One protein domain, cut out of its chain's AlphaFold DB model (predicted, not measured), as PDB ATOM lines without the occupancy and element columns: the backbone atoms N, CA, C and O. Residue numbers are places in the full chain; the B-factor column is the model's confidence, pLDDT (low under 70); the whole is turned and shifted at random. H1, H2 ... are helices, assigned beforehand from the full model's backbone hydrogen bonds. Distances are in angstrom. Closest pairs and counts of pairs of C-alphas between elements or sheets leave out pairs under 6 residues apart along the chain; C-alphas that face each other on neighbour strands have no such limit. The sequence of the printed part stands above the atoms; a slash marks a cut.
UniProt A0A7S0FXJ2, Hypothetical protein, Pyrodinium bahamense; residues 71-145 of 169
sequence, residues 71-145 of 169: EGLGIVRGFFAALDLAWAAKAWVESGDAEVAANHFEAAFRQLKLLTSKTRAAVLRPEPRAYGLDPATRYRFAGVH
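AT A GLANCE: This is residues 71 to 145 of the 169 residues of the protein "Hypothetical protein" of Pyrodinium bahamense (UniProt A0A7S0FXJ2). Two long helices, H1 and H2, lie side by side and run opposite ways as a helical hairpin, and the rest of the printed part, with the two one-turn helices H3 and H4, folds back along one side of it. H4 sits near the middle of that side, while H3 lies nearer the end of the hairpin where H2 finishes. You are reading 75 residues with four named helices, H1, H2, H3 and H4 in that order, and no named strand; the class is all helix. The whole is compact, with a radius of gyration of the C-alphas of 12.1 A, yet elongated in outline, spanning 38 by 22 by 20 A.

HOW THE PARTS SIT: Start with H1, residues 74 to 95, and then look at H2, residues 98 to 114. These two touch with 19 pairs of C-alphas within 8 A, and their closest C-alphas are those of Ala 88 and Ala 101, 4.6 A apart. They run opposite ways at a shallow tilt of 20 degrees and form a helical hairpin. Going on, you reach H3, residues 120 to 123, which is close to H2 but not clearly touching it; the closest C-alphas are those of Gln 111 and Val 123, at 6.5 A. H3 is apart from H1. Next comes H4, residues 135 to 138, which is apart from H3, but only just, with their closest C-alphas 8.5 A apart. H4 and H1 only just touch, with 3 pairs of C-alphas within 8 A, and H1 does so with residues 83 to 87 alone; the closest C-alphas are those of Asp 84 and Pro 135, at 6.3 A. H4 is close to H2 but not clearly touching it, the closest C-alphas being those of Ala 108 and Pro 135, at 6.3 A. In the backbones of H1 and H2 every O i to N i+4 pair is within hydrogen-bond range; H3 and H4 are too short for such a pair, and each has its 1 O i to N i+3 pair within range.

IN THESE COORDINATES: Find C-alpha 74 at (-27.183, -59.491, -29.400); from there H1 runs through 22 residues to C-alpha 95 at (-35.117, -32.220, -42.052), 31.1 A away. H2 sets out from C-alpha 98 and covers 24.6 A to C-alpha 114. H3 measures 5.3 A from C-alpha 120 to C-alpha 123. H4 measures 5.2 A and ends at C-alpha 138, at (-22.762, -43.681, -28.064).

THE WHOLE: The two C-alphas farthest apart are those of Glu 71 and Gly 96, at 38.4 A. The links from H1 to H2 and from H2 to H3 are tight, and the link from H3 to H4, with 11 residues, is long. The printed part has no cut. The mean pLDDT of the printed part is 92.9, and residues 143 to 145 are under 70.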
ATOM      1  N   GLU A  71     -20.342 -64.318 -28.624       86.81
ATOM      2  CA  GLU A  71     -19.878 -62.991 -28.197       86.81
ATOM      3  C   GLU A  71     -20.840 -62.289 -27.223       86.81
ATOM      4  O   GLU A  71     -20.449 -61.312 -26.586       86.81
ATOM      5  N   GLY A  72     -22.092 -62.744 -27.097       90.00
ATOM      6  CA  GLY A  72     -23.067 -62.159 -26.167       90.00
ATOM      7  C   GLY A  72     -23.488 -60.717 -26.496       90.00
ATOM      8  O   GLY A  72     -23.957 -59.993 -25.621       90.00
ATOM      9  N   LEU A  73     -23.327 -60.269 -27.747       91.69
ATOM     10  CA  LEU A  73     -23.575 -58.875 -28.154       91.69
ATOM     11  C   LEU A  73     -24.982 -58.606 -28.708       91.69
ATOM     12  O   LEU A  73     -25.276 -57.463 -29.058       91.69
ATOM     13  N   GLY A  74     -25.850 -59.618 -28.793       92.75
ATOM     14  CA  GLY A  74     -27.183 -59.491 -29.400       92.75
ATOM     15  C   GLY A  74     -28.024 -58.377 -28.771       92.75
ATOM     16  O   GLY A  74     -28.488 -57.483 -29.473       92.75
ATOM     17  N   ILE A  75     -28.124 -58.351 -27.437       94.94
ATOM     18  CA  ILE A  75     -28.928 -57.347 -26.714       94.94
ATOM     19  C   ILE A  75     -28.406 -55.926 -26.937       94.94
ATOM     20  O   ILE A  75     -29.178 -55.039 -27.301       94.94
ATOM     21  N   VAL A  76     -27.099 -55.693 -26.761       95.06
ATOM     22  CA  VAL A  76     -26.532 -54.346 -26.943       95.06
ATOM     23  C   VAL A  76     -26.671 -53.878 -28.391       95.06
ATOM     24  O   VAL A  76     -27.033 -52.726 -28.621       95.06
ATOM     25  N   ARG A  77     -26.455 -54.769 -29.370       95.81
ATOM     26  CA  ARG A  77     -26.605 -54.425 -30.785       95.81
ATOM     27  C   ARG A  77     -28.061 -54.137 -31.149       95.81
ATOM     28  O   ARG A  77     -28.317 -53.168 -31.857       95.81
ATOM     29  N   GLY A  78     -29.008 -54.914 -30.625       96.06
ATOM     30  CA  GLY A  78     -30.435 -54.713 -30.863       96.06
ATOM     31  C   GLY A  78     -30.959 -53.398 -30.292       96.06
ATOM     32  O   GLY A  78     -31.610 -52.640 -31.010       96.06
ATOM     33  N   PHE A  79     -30.607 -53.072 -29.044       97.69
ATOM     34  CA  PHE A  79     -30.987 -51.794 -28.431       97.69
ATOM     35  C   PHE A  79     -30.368 -50.609 -29.171       97.69
ATOM     36  O   PHE A  79     -31.049 -49.622 -29.437       97.69
ATOM     37  N   PHE A  80     -29.092 -50.696 -29.548       97.69
ATOM     38  CA  PHE A  80     -28.443 -49.611 -30.277       97.69
ATOM     39  C   PHE A  80     -29.031 -49.420 -31.673       97.69
ATOM     40  O   PHE A  80     -29.280 -48.279 -32.047       97.69
ATOM     41  N   ALA A  81     -29.348 -50.501 -32.388       97.50
ATOM     42  CA  ALA A  81     -30.066 -50.429 -33.658       97.50
ATOM     43  C   ALA A  81     -31.439 -49.752 -33.518       97.50
ATOM     44  O   ALA A  81     -31.811 -48.939 -34.362       97.50
ATOM     45  N   ALA A  82     -32.187 -50.050 -32.450       98.12
ATOM     46  CA  ALA A  82     -33.481 -49.419 -32.191       98.12
ATOM     47  C   ALA A  82     -33.345 -47.911 -31.903       98.12
ATOM     48  O   ALA A  82     -34.114 -47.108 -32.430       98.12
ATOM     49  N   LEU A  83     -32.336 -47.508 -31.122       98.25
ATOM     50  CA  LEU A  83     -32.037 -46.094 -30.868       98.25
ATOM     51  C   LEU A  83     -31.576 -45.367 -32.141       98.25
ATOM     52  O   LEU A  83     -31.980 -44.231 -32.375       98.25
ATOM     53  N   ASP A  84     -30.769 -46.022 -32.979       97.56
ATOM     54  CA  ASP A  84     -30.308 -45.483 -34.265       97.56
ATOM     55  C   ASP A  84     -31.486 -45.269 -35.229       97.56
ATOM     56  O   ASP A  84     -31.563 -44.237 -35.897       97.56
ATOM     57  N   LEU A  85     -32.446 -46.200 -35.247       97.38
ATOM     58  CA  LEU A  85     -33.689 -46.070 -36.009       97.38
ATOM     59  C   LEU A  85     -34.551 -44.909 -35.500       97.38
ATOM     60  O   LEU A  85     -35.041 -44.109 -36.297       97.38
ATOM     61  N   ALA A  86     -34.706 -44.781 -34.181       97.88
ATOM     62  CA  ALA A  86     -35.457 -43.685 -33.572       97.88
ATOM     63  C   ALA A  86     -34.821 -42.316 -33.873       97.88
ATOM     64  O   ALA A  86     -35.529 -41.356 -34.184       97.88
ATOM     65  N   TRP A  87     -33.488 -42.222 -33.846       97.25
ATOM     66  CA  TRP A  87     -32.776 -41.009 -34.244       97.25
ATOM     67  C   TRP A  87     -32.965 -40.681 -35.727       97.25
ATOM     68  O   TRP A  87     -33.194 -39.525 -36.068       97.25
ATOM     69  N   ALA A  88     -32.926 -41.681 -36.611       96.12
ATOM     70  CA  ALA A  88     -33.188 -41.476 -38.033       96.12
ATOM     71  C   ALA A  88     -34.624 -40.989 -38.287       96.12
ATOM     72  O   ALA A  88     -34.831 -40.084 -39.092       96.12
ATOM     73  N   ALA A  89     -35.610 -41.524 -37.560       96.06
ATOM     74  CA  ALA A  89     -36.989 -41.047 -37.620       96.06
ATOM     75  C   ALA A  89     -37.112 -39.586 -37.156       96.06
ATOM     76  O   ALA A  89     -37.755 -38.786 -37.833       96.06
ATOM     77  N   LYS A  90     -36.442 -39.212 -36.056       96.00
ATOM     78  CA  LYS A  90     -36.348 -37.812 -35.608       96.00
ATOM     79  C   LYS A  90     -35.728 -36.925 -36.693       96.00
ATOM     80  O   LYS A  90     -36.310 -35.902 -37.039       96.00
ATOM     81  N   ALA A  91     -34.591 -37.338 -37.256       94.12
ATOM     82  CA  ALA A  91     -33.887 -36.591 -38.294       94.12
ATOM     83  C   ALA A  91     -34.758 -36.383 -39.539       94.12
ATOM     84  O   ALA A  91     -34.757 -35.288 -40.083       94.12
ATOM     85  N   TRP A  92     -35.536 -37.390 -39.949       94.88
ATOM     86  CA  TRP A  92     -36.472 -37.272 -41.071       94.88
ATOM     87  C   TRP A  92     -37.560 -36.225 -40.816       94.88
ATOM     88  O   TRP A  92     -37.846 -35.415 -41.692       94.88
ATOM     89  N   VAL A  93     -38.151 -36.218 -39.617       94.19
ATOM     90  CA  VAL A  93     -39.187 -35.240 -39.248       94.19
ATOM     91  C   VAL A  93     -38.611 -33.824 -39.172       94.19
ATOM     92  O   VAL A  93     -39.276 -32.873 -39.573       94.19
ATOM     93  N   GLU A  94     -37.381 -33.676 -38.679       93.38
ATOM     94  CA  GLU A  94     -36.722 -32.373 -38.540       93.38
ATOM     95  C   GLU A  94     -36.198 -31.811 -39.870       93.38
ATOM     96  O   GLU A  94     -36.277 -30.605 -40.089       93.38
ATOM     97  N   SER A  95     -35.661 -32.654 -40.757       93.00
ATOM     98  CA  SER A  95     -35.117 -32.220 -42.052       93.00
ATOM     99  C   SER A  95     -36.164 -32.172 -43.167       93.00
ATOM    100  O   SER A  95     -35.972 -31.456 -44.146       93.00
ATOM    101  N   GLY A  96     -37.234 -32.967 -43.061       89.81
ATOM    102  CA  GLY A  96     -38.140 -33.264 -44.175       89.81
ATOM    103  C   GLY A  96     -37.504 -34.129 -45.274       89.81
ATOM    104  O   GLY A  96     -38.131 -34.364 -46.304       89.81
ATOM    105  N   ASP A  97     -36.278 -34.616 -45.065       90.00
ATOM    106  CA  ASP A  97     -35.464 -35.317 -46.057       90.00
ATOM    107  C   ASP A  97     -35.116 -36.736 -45.584       90.00
ATOM    108  O   ASP A  97     -34.385 -36.957 -44.610       90.00
ATOM    109  N   ALA A  98     -35.657 -37.724 -46.298       89.25
ATOM    110  CA  ALA A  98     -35.446 -39.135 -46.007       89.25
ATOM    111  C   ALA A  98     -34.016 -39.607 -46.319       89.25
ATOM    112  O   ALA A  98     -33.557 -40.583 -45.724       89.25
ATOM    113  N   GLU A  99     -33.299 -38.939 -47.224       90.88
ATOM    114  CA  GLU A  99     -31.912 -39.269 -47.543       90.88
ATOM    115  C   GLU A  99     -30.987 -38.888 -46.386       90.88
ATOM    116  O   GLU A  99     -30.133 -39.682 -45.988       90.88
ATOM    117  N   VAL A 100     -31.223 -37.731 -45.760       92.38
ATOM    118  CA  VAL A 100     -30.517 -37.317 -44.536       92.38
ATOM    119  C   VAL A 100     -30.702 -38.360 -43.431       92.38
ATOM    120  O   VAL A 100     -29.723 -38.817 -42.833       92.38
ATOM    121  N   ALA A 101     -31.936 -38.811 -43.200       93.81
ATOM    122  CA  ALA A 101     -32.228 -39.860 -42.225       93.81
ATOM    123  C   ALA A 101     -31.536 -41.193 -42.560       93.81
ATOM    124  O   ALA A 101     -30.934 -41.816 -41.681       93.81
ATOM    125  N   ALA A 102     -31.572 -41.614 -43.829       92.50
ATOM    126  CA  ALA A 102     -30.907 -42.829 -44.290       92.50
ATOM    127  C   ALA A 102     -29.386 -42.759 -44.112       92.50
ATOM    128  O   ALA A 102     -28.786 -43.724 -43.637       92.50
ATOM    129  N   ASN A 103     -28.771 -41.616 -44.410       93.06
ATOM    130  CA  ASN A 103     -27.337 -41.397 -44.250       93.06
ATOM    131  C   ASN A 103     -26.910 -41.453 -42.777       93.06
ATOM    132  O   ASN A 103     -25.919 -42.111 -42.450       93.06
ATOM    133  N   HIS A 104     -27.675 -40.828 -41.873       93.12
ATOM    134  CA  HIS A 104     -27.424 -40.922 -40.433       93.12
ATOM    135  C   HIS A 104     -27.565 -42.356 -39.913       93.12
ATOM    136  O   HIS A 104     -26.695 -42.830 -39.178       93.12
ATOM    137  N   PHE A 105     -28.622 -43.063 -40.325       95.56
ATOM    138  CA  PHE A 105     -28.831 -44.460 -39.952       95.56
ATOM    139  C   PHE A 105     -27.691 -45.354 -40.450       95.56
ATOM    140  O   PHE A 105     -27.151 -46.162 -39.697       95.56
ATOM    141  N   GLU A 106     -27.272 -45.189 -41.706       94.62
ATOM    142  CA  GLU A 106     -26.198 -45.988 -42.294       94.62
ATOM    143  C   GLU A 106     -24.844 -45.710 -41.625       94.62
ATOM    144  O   GLU A 106     -24.079 -46.643 -41.360       94.62
ATOM    145  N   ALA A 107     -24.551 -44.452 -41.283       94.81
ATOM    146  CA  ALA A 107     -23.347 -44.086 -40.543       94.81
ATOM    147  C   ALA A 107     -23.298 -44.751 -39.156       94.81
ATOM    148  O   ALA A 107     -22.264 -45.316 -38.785       94.81
ATOM    149  N   ALA A 108     -24.414 -44.747 -38.421       96.31
ATOM    150  CA  ALA A 108     -24.530 -45.438 -37.138       96.31
ATOM    151  C   ALA A 108     -24.409 -46.964 -37.302       96.31
ATOM    152  O   ALA A 108     -23.631 -47.610 -36.597       96.31
ATOM    153  N   PHE A 109     -25.062 -47.537 -38.317       96.00
ATOM    154  CA  PHE A 109     -24.990 -48.966 -38.612       96.00
ATOM    155  C   PHE A 109     -23.566 -49.441 -38.945       96.00
ATOM    156  O   PHE A 109     -23.161 -50.534 -38.544       96.00
ATOM    157  N   ARG A 110     -22.752 -48.624 -39.631       95.19
ATOM    158  CA  ARG A 110     -21.323 -48.928 -39.847       95.19
ATOM    159  C   ARG A 110     -20.566 -49.058 -38.525       95.19
ATOM    160  O   ARG A 110     -19.763 -49.976 -38.397       95.19
ATOM    161  N   GLN A 111     -20.845 -48.202 -37.540       96.50
ATOM    162  CA  GLN A 111     -20.247 -48.311 -36.202       96.50
ATOM    163  C   GLN A 111     -20.742 -49.564 -35.471       96.50
ATOM    164  O   GLN A 111     -19.942 -50.298 -34.895       96.50
ATOM    165  N   LEU A 112     -22.041 -49.853 -35.554       95.44
ATOM    166  CA  LEU A 112     -22.652 -51.024 -34.929       95.44
ATOM    167  C   LEU A 112     -22.046 -52.344 -35.431       95.44
ATOM    168  O   LEU A 112     -21.769 -53.235 -34.631       95.44
ATOM    169  N   LYS A 113     -21.766 -52.454 -36.738       93.94
ATOM    170  CA  LYS A 113     -21.083 -53.619 -37.331       93.94
ATOM    171  C   LYS A 113     -19.673 -53.830 -36.782       93.94
ATOM    172  O   LYS A 113     -19.232 -54.966 -36.647       93.94
ATOM    173  N   LEU A 114     -18.971 -52.744 -36.462       95.06
ATOM    174  CA  LEU A 114     -17.626 -52.803 -35.897       95.06
ATOM    175  C   LEU A 114     -17.627 -53.158 -34.410       95.06
ATOM    176  O   LEU A 114     -16.560 -53.449 -33.881       95.06
ATOM    177  N   LEU A 115     -18.771 -53.122 -33.718       94.50
ATOM    178  CA  LEU A 115     -18.858 -53.373 -32.282       94.50
ATOM    179  C   LEU A 115     -18.681 -54.863 -31.969       94.50
ATOM    180  O   LEU A 115     -19.627 -55.636 -32.073       94.50
ATOM    181  N   THR A 116     -17.489 -55.248 -31.522       94.12
ATOM    182  CA  THR A 116     -17.154 -56.582 -30.995       94.12
ATOM    183  C   THR A 116     -16.633 -56.453 -29.564       94.12
ATOM    184  O   THR A 116     -16.323 -55.346 -29.111       94.12
ATOM    185  N   SER A 117     -16.442 -57.570 -28.860       90.75
ATOM    186  CA  SER A 117     -15.817 -57.558 -27.530       90.75
ATOM    187  C   SER A 117     -14.409 -56.946 -27.547       90.75
ATOM    188  O   SER A 117     -14.031 -56.257 -26.602       90.75
ATOM    189  N   LYS A 118     -13.652 -57.118 -28.643       93.44
ATOM    190  CA  LYS A 118     -12.280 -56.594 -28.795       93.44
ATOM    191  C   LYS A 118     -12.238 -55.116 -29.191       93.44
ATOM    192  O   LYS A 118     -11.338 -54.390 -28.787       93.44
ATOM    193  N   THR A 119     -13.205 -54.661 -29.981       94.75
ATOM    194  CA  THR A 119     -13.234 -53.302 -30.554       94.75
ATOM    195  C   THR A 119     -14.123 -52.336 -29.773       94.75
ATOM    196  O   THR A 119     -14.136 -51.143 -30.073       94.75
ATOM    197  N   ARG A 120     -14.842 -52.810 -28.742       93.81
ATOM    198  CA  ARG A 120     -15.775 -52.020 -27.922       93.81
ATOM    199  C   ARG A 120     -15.213 -50.663 -27.497       93.81
ATOM    200  O   ARG A 120     -15.882 -49.656 -27.688       93.81
ATOM    201  N   ALA A 121     -14.000 -50.628 -26.947       94.00
ATOM    202  CA  ALA A 121     -13.392 -49.392 -26.447       94.00
ATOM    203  C   ALA A 121     -13.046 -48.384 -27.560       94.00
ATOM    204  O   ALA A 121     -13.031 -47.178 -27.308       94.00
ATOM    205  N   ALA A 122     -12.792 -48.870 -28.780       95.06
ATOM    206  CA  ALA A 122     -12.498 -48.046 -29.951       95.06
ATOM    207  C   ALA A 122     -13.772 -47.523 -30.637       95.06
ATOM    208  O   ALA A 122     -13.769 -46.422 -31.179       95.06
ATOM    209  N   VAL A 123     -14.863 -48.294 -30.600       96.12
ATOM    210  CA  VAL A 123     -16.139 -47.933 -31.239       96.12
ATOM    211  C   VAL A 123     -16.997 -47.059 -30.325       96.12
ATOM    212  O   VAL A 123     -17.572 -46.068 -30.779       96.12
ATOM    213  N   LEU A 124     -17.081 -47.398 -29.035       96.94
ATOM    214  CA  LEU A 124     -17.974 -46.742 -28.084       96.94
ATOM    215  C   LEU A 124     -17.290 -45.633 -27.282       96.94
ATOM    216  O   LEU A 124     -16.082 -45.658 -27.013       96.94
ATOM    217  N   ARG A 125     -18.092 -44.650 -26.877       96.38
ATOM    218  CA  ARG A 125     -17.718 -43.650 -25.873       96.38
ATOM    219  C   ARG A 125     -17.563 -44.326 -24.494       96.38
ATOM    220  O   ARG A 125     -18.163 -45.366 -24.249       96.38
ATOM    221  N   PRO A 126     -16.726 -43.789 -23.593       95.31
ATOM    222  CA  PRO A 126     -16.413 -44.460 -22.329       95.31
ATOM    223  C   PRO A 126     -17.492 -44.324 -21.243       95.31
ATOM    224  O   PRO A 126     -17.393 -45.041 -20.256       95.31
ATOM    225  N   GLU A 127     -18.486 -43.441 -21.405       95.06
ATOM    226  CA  GLU A 127     -19.478 -43.103 -20.369       95.06
ATOM    227  C   GLU A 127     -20.890 -43.588 -20.757       95.06
ATOM    228  O   GLU A 127     -21.626 -42.858 -21.425       95.06
ATOM    229  N   PRO A 128     -21.310 -44.805 -20.356       93.50
ATOM    230  CA  PRO A 128     -22.618 -45.344 -20.719       93.50
ATOM    231  C   PRO A 128     -23.793 -44.551 -20.148       93.50
ATOM    232  O   PRO A 128     -24.876 -44.580 -20.725       93.50
ATOM    233  N   ARG A 129     -23.603 -43.834 -19.030       96.62
ATOM    234  CA  ARG A 129     -24.662 -43.009 -18.425       96.62
ATOM    235  C   ARG A 129     -25.026 -41.799 -19.283       96.62
ATOM    236  O   ARG A 129     -26.114 -41.261 -19.127       96.62
ATOM    237  N   ALA A 130     -24.131 -41.386 -20.180       95.44
ATOM    238  CA  ALA A 130     -24.350 -40.281 -21.105       95.44
ATOM    239  C   ALA A 130     -24.995 -40.723 -22.432       95.44
ATOM    240  O   ALA A 130     -25.221 -39.890 -23.307       95.44
ATOM    241  N   TYR A 131     -25.260 -42.020 -22.618       97.25
ATOM    242  CA  TYR A 131     -25.857 -42.524 -23.849       97.25
ATOM    243  C   TYR A 131     -27.306 -42.066 -23.984       97.25
ATOM    244  O   TYR A 131     -28.117 -42.237 -23.078       97.25
ATOM    245  N   GLY A 132     -27.637 -41.540 -25.158       96.06
ATOM    246  CA  GLY A 132     -28.988 -41.135 -25.519       96.06
ATOM    247  C   GLY A 132     -29.367 -41.575 -26.929       96.06
ATOM    248  O   GLY A 132     -28.716 -42.427 -27.544       96.06
ATOM    249  N   LEU A 133     -30.438 -40.965 -27.444       96.38
ATOM    250  CA  LEU A 133     -30.927 -41.213 -28.802       96.38
ATOM    251  C   LEU A 133     -29.866 -40.869 -29.852       96.38
ATOM    252  O   LEU A 133     -29.618 -41.681 -30.740       96.38
ATOM    253  N   ASP A 134     -29.194 -39.724 -29.710       95.62
ATOM    254  CA  ASP A 134     -28.148 -39.286 -30.637       95.62
ATOM    255  C   ASP A 134     -26.990 -40.311 -30.695       95.62
ATOM    256  O   ASP A 134     -26.308 -40.529 -29.683       95.62
ATOM    257  N   PRO A 135     -26.719 -40.926 -31.864       96.94
ATOM    258  CA  PRO A 135     -25.617 -41.860 -32.061       96.94
ATOM    259  C   PRO A 135     -24.246 -41.300 -31.656       96.94
ATOM    260  O   PRO A 135     -23.382 -42.076 -31.253       96.94
ATOM    261  N   ALA A 136     -24.021 -39.982 -31.710       95.44
ATOM    262  CA  ALA A 136     -22.754 -39.356 -31.318       95.44
ATOM    263  C   ALA A 136     -22.460 -39.465 -29.810       95.44
ATOM    264  O   ALA A 136     -21.293 -39.440 -29.400       95.44
ATOM    265  N   THR A 137     -23.500 -39.641 -28.987       96.19
ATOM    266  CA  THR A 137     -23.358 -39.899 -27.542       96.19
ATOM    267  C   THR A 137     -22.857 -41.317 -27.258       96.19
ATOM    268  O   THR A 137     -22.227 -41.555 -26.231       96.19
ATOM    269  N   ARG A 138     -23.087 -42.252 -28.192       97.12
ATOM    270  CA  ARG A 138     -22.762 -43.681 -28.064       97.12
ATOM    271  C   ARG A 138     -21.496 -44.060 -28.824       97.12
ATOM    272  O   ARG A 138     -20.598 -44.678 -28.255       97.12
ATOM    273  N   TYR A 139     -21.398 -43.678 -30.093       97.62
ATOM    274  CA  TYR A 139     -20.295 -44.031 -30.982       97.62
ATOM    275  C   TYR A 139     -19.281 -42.895 -31.108       97.62
ATOM    276  O   TYR A 139     -19.631 -41.716 -31.175       97.62
ATOM    277  N   ARG A 140     -17.997 -43.240 -31.224       94.25
ATOM    278  CA  ARG A 140     -16.935 -42.239 -31.399       94.25
ATOM    279  C   ARG A 140     -16.973 -41.552 -32.765       94.25
ATOM    280  O   ARG A 140     -16.680 -40.362 -32.832       94.25
ATOM    281  N   PHE A 141     -17.361 -42.273 -33.822       88.38
ATOM    282  CA  PHE A 141     -17.210 -41.812 -35.212       88.38
ATOM    283  C   PHE A 141     -18.518 -41.729 -36.017       88.38
ATOM    284  O   PHE A 141     -18.472 -41.612 -37.243       88.38
ATOM    285  N   ALA A 142     -19.683 -41.743 -35.361       76.56
ATOM    286  CA  ALA A 142     -20.973 -41.640 -36.053       76.56
ATOM    287  C   ALA A 142     -21.160 -40.308 -36.814       76.56
ATOM    288  O   ALA A 142     -21.796 -40.296 -37.861       76.56
ATOM    289  N   GLY A 143     -20.557 -39.207 -36.346       64.19
ATOM    290  CA  GLY A 143     -20.651 -37.889 -36.996       64.19
ATOM    291  C   GLY A 143     -19.620 -37.611 -38.101       64.19
ATOM    292  O   GLY A 143     -19.738 -36.611 -38.799       64.19
ATOM    293  N   VAL A 144     -18.604 -38.464 -38.282       55.00
ATOM    294  CA  VAL A 144     -17.437 -38.142 -39.137       55.00
ATOM    295  C   VAL A 144     -17.712 -38.365 -40.631       55.00
ATOM    296  O   VAL A 144     -17.083 -37.739 -41.474       55.00
ATOM    297  N   HIS A 145     -18.691 -39.203 -40.975       45.38
ATOM    298  CA  HIS A 145     -18.989 -39.570 -42.368       45.38
ATOM    299  C   HIS A 145     -20.173 -38.797 -42.973       45.38
ATOM    300  O   HIS A 145     -20.466 -38.967 -44.151       45.38
TER     301      HIS A 145